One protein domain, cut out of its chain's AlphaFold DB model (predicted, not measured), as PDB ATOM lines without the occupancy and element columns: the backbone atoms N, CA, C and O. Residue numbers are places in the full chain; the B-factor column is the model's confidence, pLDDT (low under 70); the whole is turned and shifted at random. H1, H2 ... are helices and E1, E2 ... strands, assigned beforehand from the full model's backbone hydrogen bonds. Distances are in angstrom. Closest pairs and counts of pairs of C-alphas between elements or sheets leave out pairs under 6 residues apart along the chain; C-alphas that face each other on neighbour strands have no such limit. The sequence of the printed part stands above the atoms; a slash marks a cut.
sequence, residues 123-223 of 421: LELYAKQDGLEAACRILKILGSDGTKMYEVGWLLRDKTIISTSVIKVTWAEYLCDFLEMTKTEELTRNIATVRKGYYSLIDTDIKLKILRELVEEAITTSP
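What this domain is: This is residues 123 to 223 of the 421 residues of an uncharacterized protein of Oryza meridionalis (UniProt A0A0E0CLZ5). Two lobes lie end to end: a strongly twisted sheet of four strands, E1 to E4, and a loose cluster of four helices, H1 to H4, joined by the tight link of residues 169 to 170. Within the helical lobe the short H3 packs on H1, the short H2 meets H1 only at the corner by their link, H4 touches H2 with residues 206 to 210 alone, and residues 218 to 223 stick out, of which 218 to 220 belong to H4. The printed part has 101 residues, with four named strands followed by four named helices. The sheet's order is E1, E2, E3, E4, antiparallel throughout, and the class is mixed, helices and strands. The whole is loose, with a radius of gyration of the C-alphas of 16.4 A, and elongated, with spans of 48 by 30 by 25 A.

How they stand to each other: E1, residues 124 to 129, and E2, residues 132 to 144, form a hairpin, with N 127 and O 134 3.0 A apart, within hydrogen-bond range. E2 bends by 91 degrees at residue 135. E2 and E3, residues 147 to 155, are a hairpin at 140 degrees between directions, with N 142 and O 149 at 2.8 A. E3 and E4, residues 161 to 168, are a hairpin at 163 degrees, with N 152 and O 165 at 2.9 A. These four strands form a meander, each the antiparallel neighbour of the one before; E1 and E4 are its edge strands. H1, residues 171 to 182, is not on the sheet. H2, residues 185 to 188, and H1 only just touch, only at the corner, with 3 pairs of C-alphas within 8 A; residues 179 to 180 alone of H1 take part, and the closest C-alphas, of Leu 179 and Thr 188, are 5.7 A apart. H3, residues 191 to 195, touches H1, the closest C-alphas being those of Cys 176 and Ile 191, 5.4 A. H4, residues 204 to 220, touches H2 with residues 206 to 210 alone; the closest C-alphas, of Leu 187 and Ile 210, are 7.1 A apart. H1 and H4 are close but not clearly touching, about perpendicular at 76 degrees. In H1, H3 and H4 every O i to N i+4 pair is within hydrogen-bond range; H2 is too short for such a pair.

Where its parts are: E1 begins at C-alpha 124, (359.196, 304.871, 309.109). E2 is 27.3 A long, E3 24.6 A and E4 19.3 A. H1 begins at C-alpha 171, (381.066, 307.184, 313.160), and is 16.3 A long. H4, 24.5 A long, ends at C-alpha 220, (386.445, 296.481, 296.770).

The domain as a whole: The two C-alphas farthest apart, of Asp 158 and Asp 205, are 50.0 A apart. The printed part has no cut and no long link. The mean pLDDT of the printed part is 81.3; residues 130 to 132, 143 to 147 and 169 to 170 are under 70.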
ATOM      1  N   LEU A 123     359.277 309.733 308.864       79.69
ATOM      2  CA  LEU A 123     359.781 308.554 308.148       79.69
ATOM      3  C   LEU A 123     359.741 307.291 309.028       79.69
ATOM      4  O   LEU A 123     360.263 307.292 310.143       79.69
ATOM      5  N   GLU A 124     359.158 306.210 308.507       82.81
ATOM      6  CA  GLU A 124     359.196 304.871 309.109       82.81
ATOM      7  C   GLU A 124     360.372 304.058 308.551       82.81
ATOM      8  O   GLU A 124     360.595 304.032 307.340       82.81
ATOM      9  N   LEU A 125     361.121 303.388 309.428       83.94
ATOM     10  CA  LEU A 125     362.296 302.577 309.090       83.94
ATOM     11  C   LEU A 125     362.576 301.521 310.169       83.94
ATOM     12  O   LEU A 125     362.002 301.562 311.255       83.94
ATOM     13  N   TYR A 126     363.477 300.583 309.885       78.81
ATOM     14  CA  TYR A 126     363.947 299.601 310.867       78.81
ATOM     15  C   TYR A 126     365.275 300.051 311.475       78.81
ATOM     16  O   TYR A 126     366.167 300.507 310.759       78.81
ATOM     17  N   ALA A 127     365.405 299.917 312.792       74.88
ATOM     18  CA  ALA A 127     366.615 300.239 313.538       74.88
ATOM     19  C   ALA A 127     366.875 299.175 314.615       74.88
ATOM     20  O   ALA A 127     365.959 298.469 315.036       74.88
ATOM     21  N   LYS A 128     368.127 299.052 315.067       70.88
ATOM     22  CA  LYS A 128     368.490 298.117 316.139       70.88
ATOM     23  C   LYS A 128     368.210 298.739 317.509       70.88
ATOM     24  O   LYS A 128     368.840 299.728 317.873       70.88
ATOM     25  N   GLN A 129     367.308 298.127 318.270       73.69
ATOM     26  CA  GLN A 129     367.103 298.376 319.695       73.69
ATOM     27  C   GLN A 129     367.707 297.207 320.478       73.69
ATOM     28  O   GLN A 129     367.317 296.061 320.272       73.69
ATOM     29  N   ASP A 130     368.694 297.481 321.334       64.25
ATOM     30  CA  ASP A 130     369.347 296.482 322.201       64.25
ATOM     31  C   ASP A 130     369.859 295.218 321.463       64.25
ATOM     32  O   ASP A 130     369.947 294.127 322.021       64.25
ATOM     33  N   GLY A 131     370.220 295.379 320.181       66.38
ATOM     34  CA  GLY A 131     370.696 294.316 319.284       66.38
ATOM     35  C   GLY A 131     369.623 293.663 318.402       66.38
ATOM     36  O   GLY A 131     369.976 292.933 317.478       66.38
ATOM     37  N   LEU A 132     368.336 293.945 318.628       69.94
ATOM     38  CA  LEU A 132     367.208 293.429 317.846       69.94
ATOM     39  C   LEU A 132     366.694 294.472 316.848       69.94
ATOM     40  O   LEU A 132     366.543 295.642 317.185       69.94
ATOM     41  N   GLU A 133     366.389 294.057 315.620       79.00
ATOM     42  CA  GLU A 133     365.835 294.950 314.597       79.00
ATOM     43  C   GLU A 133     364.327 295.146 314.805       79.00
ATOM     44  O   GLU A 133     363.540 294.202 314.729       79.00
ATOM     45  N   ALA A 134     363.930 296.390 315.068       77.56
ATOM     46  CA  ALA A 134     362.556 296.791 315.337       77.56
ATOM     47  C   ALA A 134     362.129 297.941 314.414       77.56
ATOM     48  O   ALA A 134     362.944 298.764 313.986       77.56
ATOM     49  N   ALA A 135     360.835 298.000 314.096       83.56
ATOM     50  CA  ALA A 135     360.263 299.109 313.345       83.56
ATOM     51  C   ALA A 135     360.215 300.369 314.222       83.56
ATOM     52  O   ALA A 135     359.862 300.307 315.400       83.56
ATOM     53  N   CYS A 136     360.536 301.523 313.648       85.38
ATOM     54  CA  CYS A 136     360.501 302.813 314.325       85.38
ATOM     55  C   CYS A 136     360.050 303.926 313.370       85.38
ATOM     56  O   CYS A 136     360.098 303.779 312.147       85.38
ATOM     57  N   ARG A 137     359.616 305.057 313.931       85.19
ATOM     58  CA  ARG A 137     359.342 306.296 313.194       85.19
ATOM     59  C   ARG A 137     360.224 307.419 313.724       85.19
ATOM     60  O   ARG A 137     360.294 307.601 314.939       85.19
ATOM     61  N   ILE A 138     360.842 308.201 312.838       85.25
ATOM     62  CA  ILE A 138     361.510 309.452 313.223       85.25
ATOM     63  C   ILE A 138     360.451 310.413 313.767       85.25
ATOM     64  O   ILE A 138     359.578 310.859 313.022       85.25
ATOM     65  N   LEU A 139     360.539 310.753 315.049       84.62
ATOM     66  CA  LEU A 139     359.700 311.775 315.673       84.62
ATOM     67  C   LEU A 139     360.329 313.159 315.521       84.62
ATOM     68  O   LEU A 139     359.612 314.128 315.283       84.62
ATOM     69  N   LYS A 140     361.660 313.248 315.649       85.50
ATOM     70  CA  LYS A 140     362.381 314.524 315.635       85.50
ATOM     71  C   LYS A 140     363.834 314.385 315.201       85.50
ATOM     72  O   LYS A 140     364.497 313.407 315.551       85.50
ATOM     73  N   ILE A 141     364.356 315.395 314.506       83.44
ATOM     74  CA  ILE A 141     365.782 315.490 314.167       83.44
ATOM     75  C   ILE A 141     366.461 316.537 315.054       83.44
ATOM     76  O   ILE A 141     366.119 317.718 315.051       83.44
ATOM     77  N   LEU A 142     367.459 316.091 315.813       80.81
ATOM     78  CA  LEU A 142     368.207 316.881 316.785       80.81
ATOM     79  C   LEU A 142     369.643 317.075 316.277       80.81
ATOM     80  O   LEU A 142     370.427 316.129 316.214       80.81
ATOM     81  N   GLY A 143     369.999 318.302 315.899       65.94
ATOM     82  CA  GLY A 143     371.344 318.644 315.428       65.94
ATOM     83  C   GLY A 143     372.095 319.520 316.421       65.94
ATOM     84  O   GLY A 143     371.704 320.665 316.627       65.94
ATOM     85  N   SER A 144     373.201 319.010 316.970       48.28
ATOM     86  CA  SER A 144     374.189 319.817 317.706       48.28
ATOM     87  C   SER A 144     375.585 319.502 317.180       48.28
ATOM     88  O   SER A 144     375.937 318.331 317.030       48.28
ATOM     89  N   ASP A 145     376.372 320.539 316.888       51.34
ATOM     90  CA  ASP A 145     377.835 320.456 316.727       51.34
ATOM     91  C   ASP A 145     378.326 319.350 315.769       51.34
ATOM     92  O   ASP A 145     379.308 318.652 316.012       51.34
ATOM     93  N   GLY A 146     377.605 319.175 314.656       56.09
ATOM     94  CA  GLY A 146     377.940 318.227 313.591       56.09
ATOM     95  C   GLY A 146     377.510 316.774 313.830       56.09
ATOM     96  O   GLY A 146     377.647 315.963 312.918       56.09
ATOM     97  N   THR A 147     376.939 316.435 314.992       62.66
ATOM     98  CA  THR A 147     376.329 315.113 315.218       62.66
ATOM     99  C   THR A 147     374.818 315.182 315.001       62.66
ATOM    100  O   THR A 147     374.140 316.018 315.602       62.66
ATOM    101  N   LYS A 148     374.277 314.284 314.168       73.50
ATOM    102  CA  LYS A 148     372.826 314.094 314.030       73.50
ATOM    103  C   LYS A 148     372.343 313.080 315.066       73.50
ATOM    104  O   LYS A 148     372.828 311.951 315.108       73.50
ATOM    105  N   MET A 149     371.380 313.486 315.878       79.06
ATOM    106  CA  MET A 149     370.615 312.627 316.775       79.06
ATOM    107  C   MET A 149     369.176 312.546 316.267       79.06
ATOM    108  O   MET A 149     368.640 313.519 315.736       79.06
ATOM    109  N   TYR A 150     368.555 311.386 316.431       83.94
ATOM    110  CA  TYR A 150     367.198 311.113 315.982       83.94
ATOM    111  C   TYR A 150     366.376 310.642 317.174       83.94
ATOM    112  O   TYR A 150     366.695 309.629 317.793       83.94
ATOM    113  N   GLU A 151     365.328 311.386 317.502       86.38
ATOM    114  CA  GLU A 151     364.298 310.931 318.430       86.38
ATOM    115  C   GLU A 151     363.381 309.981 317.654       86.38
ATOM    116  O   GLU A 151     362.801 310.380 316.639       86.38
ATOM    117  N   VAL A 152     363.294 308.721 318.081       87.44
ATOM    118  CA  VAL A 152     362.547 307.669 317.380       87.44
ATOM    119  C   VAL A 152     361.501 307.039 318.288       87.44
ATOM    120  O   VAL A 152     361.775 306.745 319.449       87.44
ATOM    121  N   GLY A 153     360.303 306.826 317.748       88.69
ATOM    122  CA  GLY A 153     359.227 306.084 318.398       88.69
ATOM    123  C   GLY A 153     359.187 304.655 317.870       88.69
ATOM    124  O   GLY A 153     359.022 304.462 316.666       88.69
ATOM    125  N   TRP A 154     359.337 303.664 318.744       88.19
ATOM    126  CA  TRP A 154     359.321 302.242 318.386       88.19
ATOM    127  C   TRP A 154     357.891 301.762 318.141       88.19
ATOM    128  O   TRP A 154     357.002 302.013 318.955       88.19
ATOM    129  N   LEU A 155     357.674 301.094 317.008       86.06
ATOM    130  CA  LEU A 155     356.357 300.740 316.487       86.06
ATOM    131  C   LEU A 155     356.010 299.273 316.759       86.06
ATOM    132  O   LEU A 155     356.781 298.369 316.432       86.06
ATOM    133  N   LEU A 156     354.805 299.028 317.276       81.38
ATOM    134  CA  LEU A 156     354.207 297.691 317.302       81.38
ATOM    135  C   LEU A 156     353.613 297.338 315.918       81.38
ATOM    136  O   LEU A 156     353.560 298.166 315.005       81.38
ATOM    137  N   ARG A 157     353.133 296.098 315.739       78.25
ATOM    138  CA  ARG A 157     352.552 295.601 314.469       78.25
ATOM    139  C   ARG A 157     351.331 296.390 313.970       78.25
ATOM    140  O   ARG A 157     351.009 296.307 312.790       78.25
ATOM    141  N   ASP A 158     350.666 297.136 314.846       82.00
ATOM    142  CA  ASP A 158     349.525 298.018 314.560       82.00
ATOM    143  C   ASP A 158     349.931 299.490 314.312       82.00
ATOM    144  O   ASP A 158     349.070 300.353 314.146       82.00
ATOM    145  N   LYS A 159     351.242 299.778 314.265       78.06
ATOM    146  CA  LYS A 159     351.851 301.117 314.178       78.06
ATOM    147  C   LYS A 159     351.601 302.041 315.380       78.06
ATOM    148  O   LYS A 159     351.822 303.250 315.266       78.06
ATOM    149  N   THR A 160     351.203 301.509 316.538       81.44
ATOM    150  CA  THR A 160     351.244 302.266 317.800       81.44
ATOM    151  C   THR A 160     352.690 302.488 318.251       81.44
ATOM    152  O   THR A 160     353.546 301.621 318.068       81.44
ATOM    153  N   ILE A 161     352.978 303.663 318.825       85.69
ATOM    154  CA  ILE A 161     354.293 303.977 319.404       85.69
ATOM    155  C   ILE A 161     354.313 303.470 320.849       85.69
ATOM    156  O   ILE A 161     353.531 303.936 321.676       85.69
ATOM    157  N   ILE A 162     355.203 302.522 321.141       85.62
ATOM    158  CA  ILE A 162     355.301 301.839 322.441       85.62
ATOM    159  C   ILE A 162     356.216 302.612 323.399       85.62
ATOM    160  O   ILE A 162     355.952 302.724 324.594       85.62
ATOM    161  N   SER A 163     357.334 303.111 322.871       84.56
ATOM    162  CA  SER A 163     358.380 303.808 323.615       84.56
ATOM    163  C   SER A 163     359.165 304.732 322.686       84.56
ATOM    164  O   SER A 163     359.161 304.549 321.467       84.56
ATOM    165  N   THR A 164     359.851 305.717 323.266       87.19
ATOM    166  CA  THR A 164     360.705 306.664 322.540       87.19
ATOM    167  C   THR A 164     362.151 306.511 323.000       87.19
ATOM    168  O   THR A 164     362.405 306.410 324.200       87.19
ATOM    169  N   SER A 165     363.107 306.538 322.071       83.00
ATOM    170  CA  SER A 165     364.537 306.642 322.386       83.00
ATOM    171  C   SER A 165     365.234 307.680 321.502       83.00
ATOM    172  O   SER A 165     364.673 308.164 320.520       83.00
ATOM    173  N   VAL A 166     366.465 308.053 321.866       83.06
ATOM    174  CA  VAL A 166     367.305 308.956 321.067       83.06
ATOM    175  C   VAL A 166     368.481 308.163 320.509       83.06
ATOM    176  O   VAL A 166     369.405 307.815 321.242       83.06
ATOM    177  N   ILE A 167     368.453 307.886 319.205       75.25
ATOM    178  CA  ILE A 167     369.560 307.251 318.484       75.25
ATOM    179  C   ILE A 167     370.565 308.338 318.096       75.25
ATOM    180  O   ILE A 167     370.230 309.298 317.399       75.25
ATOM    181  N   LYS A 168     371.818 308.191 318.533       72.50
ATOM    182  CA  LYS A 168     372.909 309.120 318.220       72.50
ATOM    183  C   LYS A 168     373.830 308.496 317.182       72.50
ATOM    184  O   LYS A 168     374.872 307.974 317.546       72.50
ATOM    185  N   VAL A 169     373.470 308.632 315.906       67.94
ATOM    186  CA  VAL A 169     374.265 308.110 314.785       67.94
ATOM    187  C   VAL A 169     375.684 308.681 314.839       67.94
ATOM    188  O   VAL A 169     375.916 309.859 314.549       67.94
ATOM    189  N   THR A 170     376.645 307.840 315.217       69.56
ATOM    190  CA  THR A 170     378.067 308.198 315.276       69.56
ATOM    191  C   THR A 170     378.909 307.357 314.327       69.56
ATOM    192  O   THR A 170     378.645 306.186 314.076       69.56
ATOM    193  N   TRP A 171     380.023 307.933 313.868       77.56
ATOM    194  CA  TRP A 171     381.066 307.184 313.160       77.56
ATOM    195  C   TRP A 171     381.626 306.014 313.992       77.56
ATOM    196  O   TRP A 171     382.134 305.054 313.422       77.56
ATOM    197  N   ALA A 172     381.523 306.082 315.325       77.38
ATOM    198  CA  ALA A 172     381.960 305.025 316.227       77.38
ATOM    199  C   ALA A 172     381.050 303.788 316.155       77.38
ATOM    200  O   ALA A 172     381.566 302.680 316.211       77.38
ATOM    201  N   GLU A 173     379.734 303.952 315.979       77.00
ATOM    202  CA  GLU A 173     378.801 302.833 315.764       77.00
ATOM    203  C   GLU A 173     379.072 302.154 314.421       77.00
ATOM    204  O   GLU A 173     379.364 300.964 314.405       77.00
ATOM    205  N   TYR A 174     379.116 302.921 313.322       81.19
ATOM    206  CA  TYR A 174     379.484 302.392 312.001       81.19
ATOM    207  C   TYR A 174     380.838 301.671 312.007       81.19
ATOM    208  O   TYR A 174     380.994 300.642 311.355       81.19
ATOM    209  N   LEU A 175     381.820 302.191 312.754       84.19
ATOM    210  CA  LEU A 175     383.110 301.528 312.896       84.19
ATOM    211  C   LEU A 175     383.014 300.245 313.729       84.19
ATOM    212  O   LEU A 175     383.694 299.279 313.404       84.19
ATOM    213  N   CYS A 176     382.195 300.199 314.780       84.75
ATOM    214  CA  CYS A 176     381.989 298.962 315.531       84.75
ATOM    215  C   CYS A 176     381.344 297.884 314.656       84.75
ATOM    216  O   CYS A 176     381.868 296.778 314.610       84.75
ATOM    217  N   ASP A 177     380.284 298.221 313.921       83.62
ATOM    218  CA  ASP A 177     379.598 297.294 313.015       83.62
ATOM    219  C   ASP A 177     380.552 296.790 311.914       83.62
ATOM    220  O   ASP A 177     380.625 295.590 311.656       83.62
ATOM    221  N   PHE A 178     381.372 297.677 311.334       85.81
ATOM    222  CA  PHE A 178     382.435 297.291 310.399       85.81
ATOM    223  C   PHE A 178     383.448 296.323 311.032       85.81
ATOM    224  O   PHE A 178     383.753 295.287 310.447       85.81
ATOM    225  N   LEU A 179     383.945 296.612 312.240       85.62
ATOM    226  CA  LEU A 179     384.901 295.737 312.932       85.62
ATOM    227  C   LEU A 179     384.287 294.392 313.354       85.62
ATOM    228  O   LEU A 179     384.990 293.384 313.363       85.62
ATOM    229  N   GLU A 180     382.991 294.344 313.668       85.62
ATOM    230  CA  GLU A 180     382.254 293.092 313.888       85.62
ATOM    231  C   GLU A 180     382.143 292.279 312.580       85.62
ATOM    232  O   GLU A 180     382.262 291.052 312.603       85.62
ATOM    233  N   MET A 181     382.010 292.945 311.425       79.88
ATOM    234  CA  MET A 181     381.961 292.304 310.104       79.88
ATOM    235  C   MET A 181     383.322 291.819 309.572       79.88
ATOM    236  O   MET A 181     383.347 290.766 308.927       79.88
ATOM    237  N   THR A 182     384.444 292.503 309.847       77.50
ATOM    238  CA  THR A 182     385.781 292.072 309.362       77.50
ATOM    239  C   THR A 182     386.273 290.767 309.991       77.50
ATOM    240  O   THR A 182     387.130 290.098 309.418       77.50
ATOM    241  N   LYS A 183     385.740 290.377 311.162       73.12
ATOM    242  CA  LYS A 183     386.093 289.151 311.916       73.12
ATOM    243  C   LYS A 183     387.566 289.046 312.354       73.12
ATOM    244  O   LYS A 183     387.961 288.029 312.922       73.12
ATOM    245  N   THR A 184     388.380 290.082 312.161       82.25
ATOM    246  CA  THR A 184     389.788 290.109 312.584       82.25
ATOM    247  C   THR A 184     389.889 290.259 314.102       82.25
ATOM    248  O   THR A 184     389.654 291.344 314.636       82.25
ATOM    249  N   GLU A 185     390.279 289.194 314.814       79.88
ATOM    250  CA  GLU A 185     390.273 289.173 316.289       79.88
ATOM    251  C   GLU A 185     391.056 290.314 316.960       79.88
ATOM    252  O   GLU A 185     390.682 290.784 318.032       79.88
ATOM    253  N   GLU A 186     392.155 290.776 316.358       82.62
ATOM    254  CA  GLU A 186     392.924 291.904 316.901       82.62
ATOM    255  C   GLU A 186     392.113 293.206 316.924       82.62
ATOM    256  O   GLU A 186     392.259 294.023 317.836       82.62
ATOM    257  N   LEU A 187     391.238 293.396 315.936       82.31
ATOM    258  CA  LEU A 187     390.437 294.603 315.789       82.31
ATOM    259  C   LEU A 187     389.133 294.502 316.585       82.31
ATOM    260  O   LEU A 187     388.744 295.476 317.230       82.31
ATOM    261  N   THR A 188     388.503 293.322 316.643       84.62
ATOM    262  CA  THR A 188     387.263 293.128 317.417       84.62
ATOM    263  C   THR A 188     387.465 293.375 318.916       84.62
ATOM    264  O   THR A 188     386.618 293.993 319.561       84.62
ATOM    265  N   ARG A 189     388.637 293.030 319.472       86.88
ATOM    266  CA  ARG A 189     389.024 293.359 320.863       86.88
ATOM    267  C   ARG A 189     388.920 294.858 321.188       86.88
ATOM    268  O   ARG A 189     388.721 295.218 322.345       86.88
ATOM    269  N   ASN A 190     389.009 295.734 320.185       85.06
ATOM    270  CA  ASN A 190     388.938 297.183 320.357       85.06
ATOM    271  C   ASN A 190     387.512 297.757 320.291       85.06
ATOM    272  O   ASN A 190     387.320 298.903 320.702       85.06
ATOM    273  N   ILE A 191     386.503 296.993 319.847       85.06
ATOM    274  CA  ILE A 191     385.110 297.459 319.682       85.06
ATOM    275  C   ILE A 191     384.584 298.141 320.952       85.06
ATOM    276  O   ILE A 191     384.040 299.239 320.887       85.06
ATOM    277  N   ALA A 192     384.801 297.548 322.131       85.19
ATOM    278  CA  ALA A 192     384.344 298.120 323.400       85.19
ATOM    279  C   ALA A 192     384.995 299.481 323.732       85.19
ATOM    280  O   ALA A 192     384.396 300.291 324.442       85.19
ATOM    281  N   THR A 193     386.196 299.750 323.214       85.38
ATOM    282  CA  THR A 193     386.916 301.026 323.351       85.38
ATOM    283  C   THR A 193     386.410 302.051 322.332       85.38
ATOM    284  O   THR A 193     386.181 303.207 322.694       85.38
ATOM    285  N   VAL A 194     386.150 301.623 321.087       85.75
ATOM    286  CA  VAL A 194     385.530 302.449 320.032       85.75
ATOM    287  C   VAL A 194     384.121 302.890 320.440       85.75
ATOM    288  O   VAL A 194     383.842 304.087 320.461       85.75
ATOM    289  N   ARG A 195     383.261 301.947 320.848       84.44
ATOM    290  CA  ARG A 195     381.854 302.156 321.240       84.44
ATOM    291  C   ARG A 195     381.697 303.095 322.445       84.44
ATOM    292  O   ARG A 195     380.683 303.771 322.571       84.44
ATOM    293  N   LYS A 196     382.720 303.193 323.305       83.12
ATOM    294  CA  LYS A 196     382.801 304.154 324.427       83.12
ATOM    295  C   LYS A 196     383.389 305.524 324.041       83.12
ATOM    296  O   LYS A 196     383.535 306.383 324.905       83.12
ATOM    297  N   GLY A 197     383.750 305.738 322.774       79.69
ATOM    298  CA  GLY A 197     384.338 306.982 322.263       79.69
ATOM    299  C   GLY A 197     385.850 307.135 322.486       79.69
ATOM    300  O   GLY A 197     386.433 308.129 322.056       79.69
ATOM    301  N   TYR A 198     386.522 306.155 323.096       84.88
ATOM    302  CA  TYR A 198     387.936 306.236 323.489       84.88
ATOM    303  C   TYR A 198     388.920 305.846 322.372       84.88
ATOM    304  O   TYR A 198     390.024 305.376 322.643       84.88
ATOM    305  N   TYR A 199     388.568 306.076 321.104       84.06
ATOM    306  CA  TYR A 199     389.431 305.765 319.953       84.06
ATOM    307  C   TYR A 199     390.808 306.444 320.027       84.06
ATOM    308  O   TYR A 199     391.800 305.916 319.529       84.06
ATOM    309  N   SER A 200     390.906 307.600 320.689       81.25
ATOM    310  CA  SER A 200     392.177 308.275 320.966       81.25
ATOM    311  C   SER A 200     393.164 307.408 321.760       81.25
ATOM    312  O   SER A 200     394.362 307.528 321.508       81.25
ATOM    313  N   LEU A 201     392.683 306.512 322.629       86.50
ATOM    314  CA  LEU A 201     393.489 305.641 323.495       86.50
ATOM    315  C   LEU A 201     393.928 304.320 322.837       86.50
ATOM    316  O   LEU A 201     394.759 303.625 323.405       86.50
ATOM    317  N   ILE A 202     393.392 303.969 321.664       88.25
ATOM    318  CA  ILE A 202     393.799 302.764 320.914       88.25
ATOM    319  C   ILE A 202     395.230 302.946 320.379       88.25
ATOM    320  O   ILE A 202     395.598 304.051 319.971       88.25
ATOM    321  N   ASP A 203     396.042 301.892 320.335       89.81
ATOM    322  CA  ASP A 203     397.419 301.991 319.843       89.81
ATOM    323  C   ASP A 203     397.522 302.372 318.355       89.81
ATOM    324  O   ASP A 203     396.589 302.237 317.557       89.81
ATOM    325  N   THR A 204     398.666 302.947 317.976       90.81
ATOM    326  CA  THR A 204     398.826 303.577 316.652       90.81
ATOM    327  C   THR A 204     398.947 302.553 315.524       90.81
ATOM    328  O   THR A 204     398.475 302.817 314.421       90.81
ATOM    329  N   ASP A 205     399.508 301.374 315.788       88.50
ATOM    330  CA  ASP A 205     399.523 300.257 314.842       88.50
ATOM    331  C   ASP A 205     398.102 299.716 314.604       88.50
ATOM    332  O   ASP A 205     397.709 299.529 313.455       88.50
ATOM    333  N   ILE A 206     397.292 299.570 315.661       88.56
ATOM    334  CA  ILE A 206     395.891 299.145 315.570       88.56
ATOM    335  C   ILE A 206     395.084 300.173 314.771       88.56
ATOM    336  O   ILE A 206     394.378 299.801 313.840       88.56
ATOM    337  N   LYS A 207     395.243 301.477 315.040       89.62
ATOM    338  CA  LYS A 207     394.626 302.551 314.234       89.62
ATOM    339  C   LYS A 207     395.016 302.483 312.752       89.62
ATOM    340  O   LYS A 207     394.184 302.780 311.896       89.62
ATOM    341  N   LEU A 208     396.258 302.106 312.438       90.56
ATOM    342  CA  LEU A 208     396.732 301.938 311.060       90.56
ATOM    343  C   LEU A 208     396.199 300.655 310.404       90.56
ATOM    344  O   LEU A 208     395.899 300.689 309.213       90.56
ATOM    345  N   LYS A 209     396.014 299.562 311.160       89.12
ATOM    346  CA  LYS A 209     395.296 298.357 310.704       89.12
ATOM    347  C   LYS A 209     393.824 298.678 310.416       89.12
ATOM    348  O   LYS A 209     393.363 298.430 309.315       89.12
ATOM    349  N   ILE A 210     393.116 299.343 311.331       88.69
ATOM    350  CA  ILE A 210     391.723 299.782 311.119       88.69
ATOM    351  C   ILE A 210     391.602 300.654 309.857       88.69
ATOM    352  O   ILE A 210     390.709 300.441 309.038       88.69
ATOM    353  N   LEU A 211     392.516 301.615 309.667       89.56
ATOM    354  CA  LEU A 211     392.539 302.458 308.469       89.56
ATOM    355  C   LEU A 211     392.824 301.659 307.187       89.56
ATOM    356  O   LEU A 211     392.278 302.007 306.143       89.56
ATOM    357  N   ARG A 212     393.655 300.611 307.255       89.31
ATOM    358  CA  ARG A 212     393.888 299.690 306.138       89.31
ATOM    359  C   ARG A 212     392.595 298.998 305.733       89.31
ATOM    360  O   ARG A 212     392.185 299.175 304.593       89.31
ATOM    361  N   GLU A 213     391.953 298.271 306.648       89.19
ATOM    362  CA  GLU A 213     390.749 297.489 306.335       89.19
ATOM    363  C   GLU A 213     389.648 298.382 305.734       89.19
ATOM    364  O   GLU A 213     389.043 298.037 304.724       89.19
ATOM    365  N   LEU A 214     389.439 299.581 306.298       88.25
ATOM    366  CA  LEU A 214     388.475 300.563 305.783       88.25
ATOM    367  C   LEU A 214     388.805 301.055 304.363       88.25
ATOM    368  O   LEU A 214     387.898 301.340 303.585       88.25
ATOM    369  N   VAL A 215     390.090 301.203 304.026       88.12
ATOM    370  CA  VAL A 215     390.531 301.624 302.687       88.12
ATOM    371  C   VAL A 215     390.451 300.469 301.694       88.12
ATOM    372  O   VAL A 215     390.048 300.691 300.556       88.12
ATOM    373  N   GLU A 216     390.803 299.254 302.107       86.44
ATOM    374  CA  GLU A 216     390.725 298.066 301.257       86.44
ATOM    375  C   GLU A 216     389.251 297.734 300.941       86.44
ATOM    376  O   GLU A 216     388.915 297.602 299.762       86.44
ATOM    377  N   GLU A 217     388.337 297.792 301.920       84.44
ATOM    378  CA  GLU A 217     386.893 297.613 301.673       84.44
ATOM    379  C   GLU A 217     386.272 298.760 300.847       84.44
ATOM    380  O   GLU A 217     385.411 298.540 299.991       84.44
ATOM    381  N   ALA A 218     386.737 300.002 301.011       82.25
ATOM    382  CA  ALA A 218     386.301 301.112 300.156       82.25
ATOM    383  C   ALA A 218     386.766 300.972 298.688       82.25
ATOM    384  O   ALA A 218     386.193 301.610 297.804       82.25
ATOM    385  N   ILE A 219     387.792 300.156 298.415       80.81
ATOM    386  CA  ILE A 219     388.306 299.877 297.064       80.81
ATOM    387  C   ILE A 219     387.604 298.660 296.433       80.81
ATOM    388  O   ILE A 219     387.368 298.665 295.221       80.81
ATOM    389  N   THR A 220     387.240 297.642 297.224       83.44
ATOM    390  CA  THR A 220     386.445 296.481 296.770       83.44
ATOM    391  C   THR A 220     384.983 296.853 296.502       83.44
ATOM    392  O   THR A 220     384.398 296.372 295.528       83.44
ATOM    393  N   THR A 221     384.404 297.739 297.321       85.88
ATOM    394  CA  THR A 221     383.001 298.181 297.249       85.88
ATOM    395  C   THR A 221     382.663 298.771 295.875       85.88
ATOM    396  O   THR A 221     383.077 299.883 295.527       85.88
ATOM    397  N   SER A 222     381.869 298.044 295.081       83.38
ATOM    398  CA  SER A 222     381.671 298.378 293.665       83.38
ATOM    399  C   SER A 222     381.027 299.750 293.402       83.38
ATOM    400  O   SER A 222     381.547 300.419 292.506       83.38
ATOM    401  N   PRO A 223     380.037 300.263 294.172       82.25
ATOM    402  CA  PRO A 223     379.503 301.612 293.950       82.25
ATOM    403  C   PRO A 223     380.507 302.729 294.271       82.25
ATOM    404  O   PRO A 223     380.523 303.762 293.603       82.25
TER     405      PRO A 223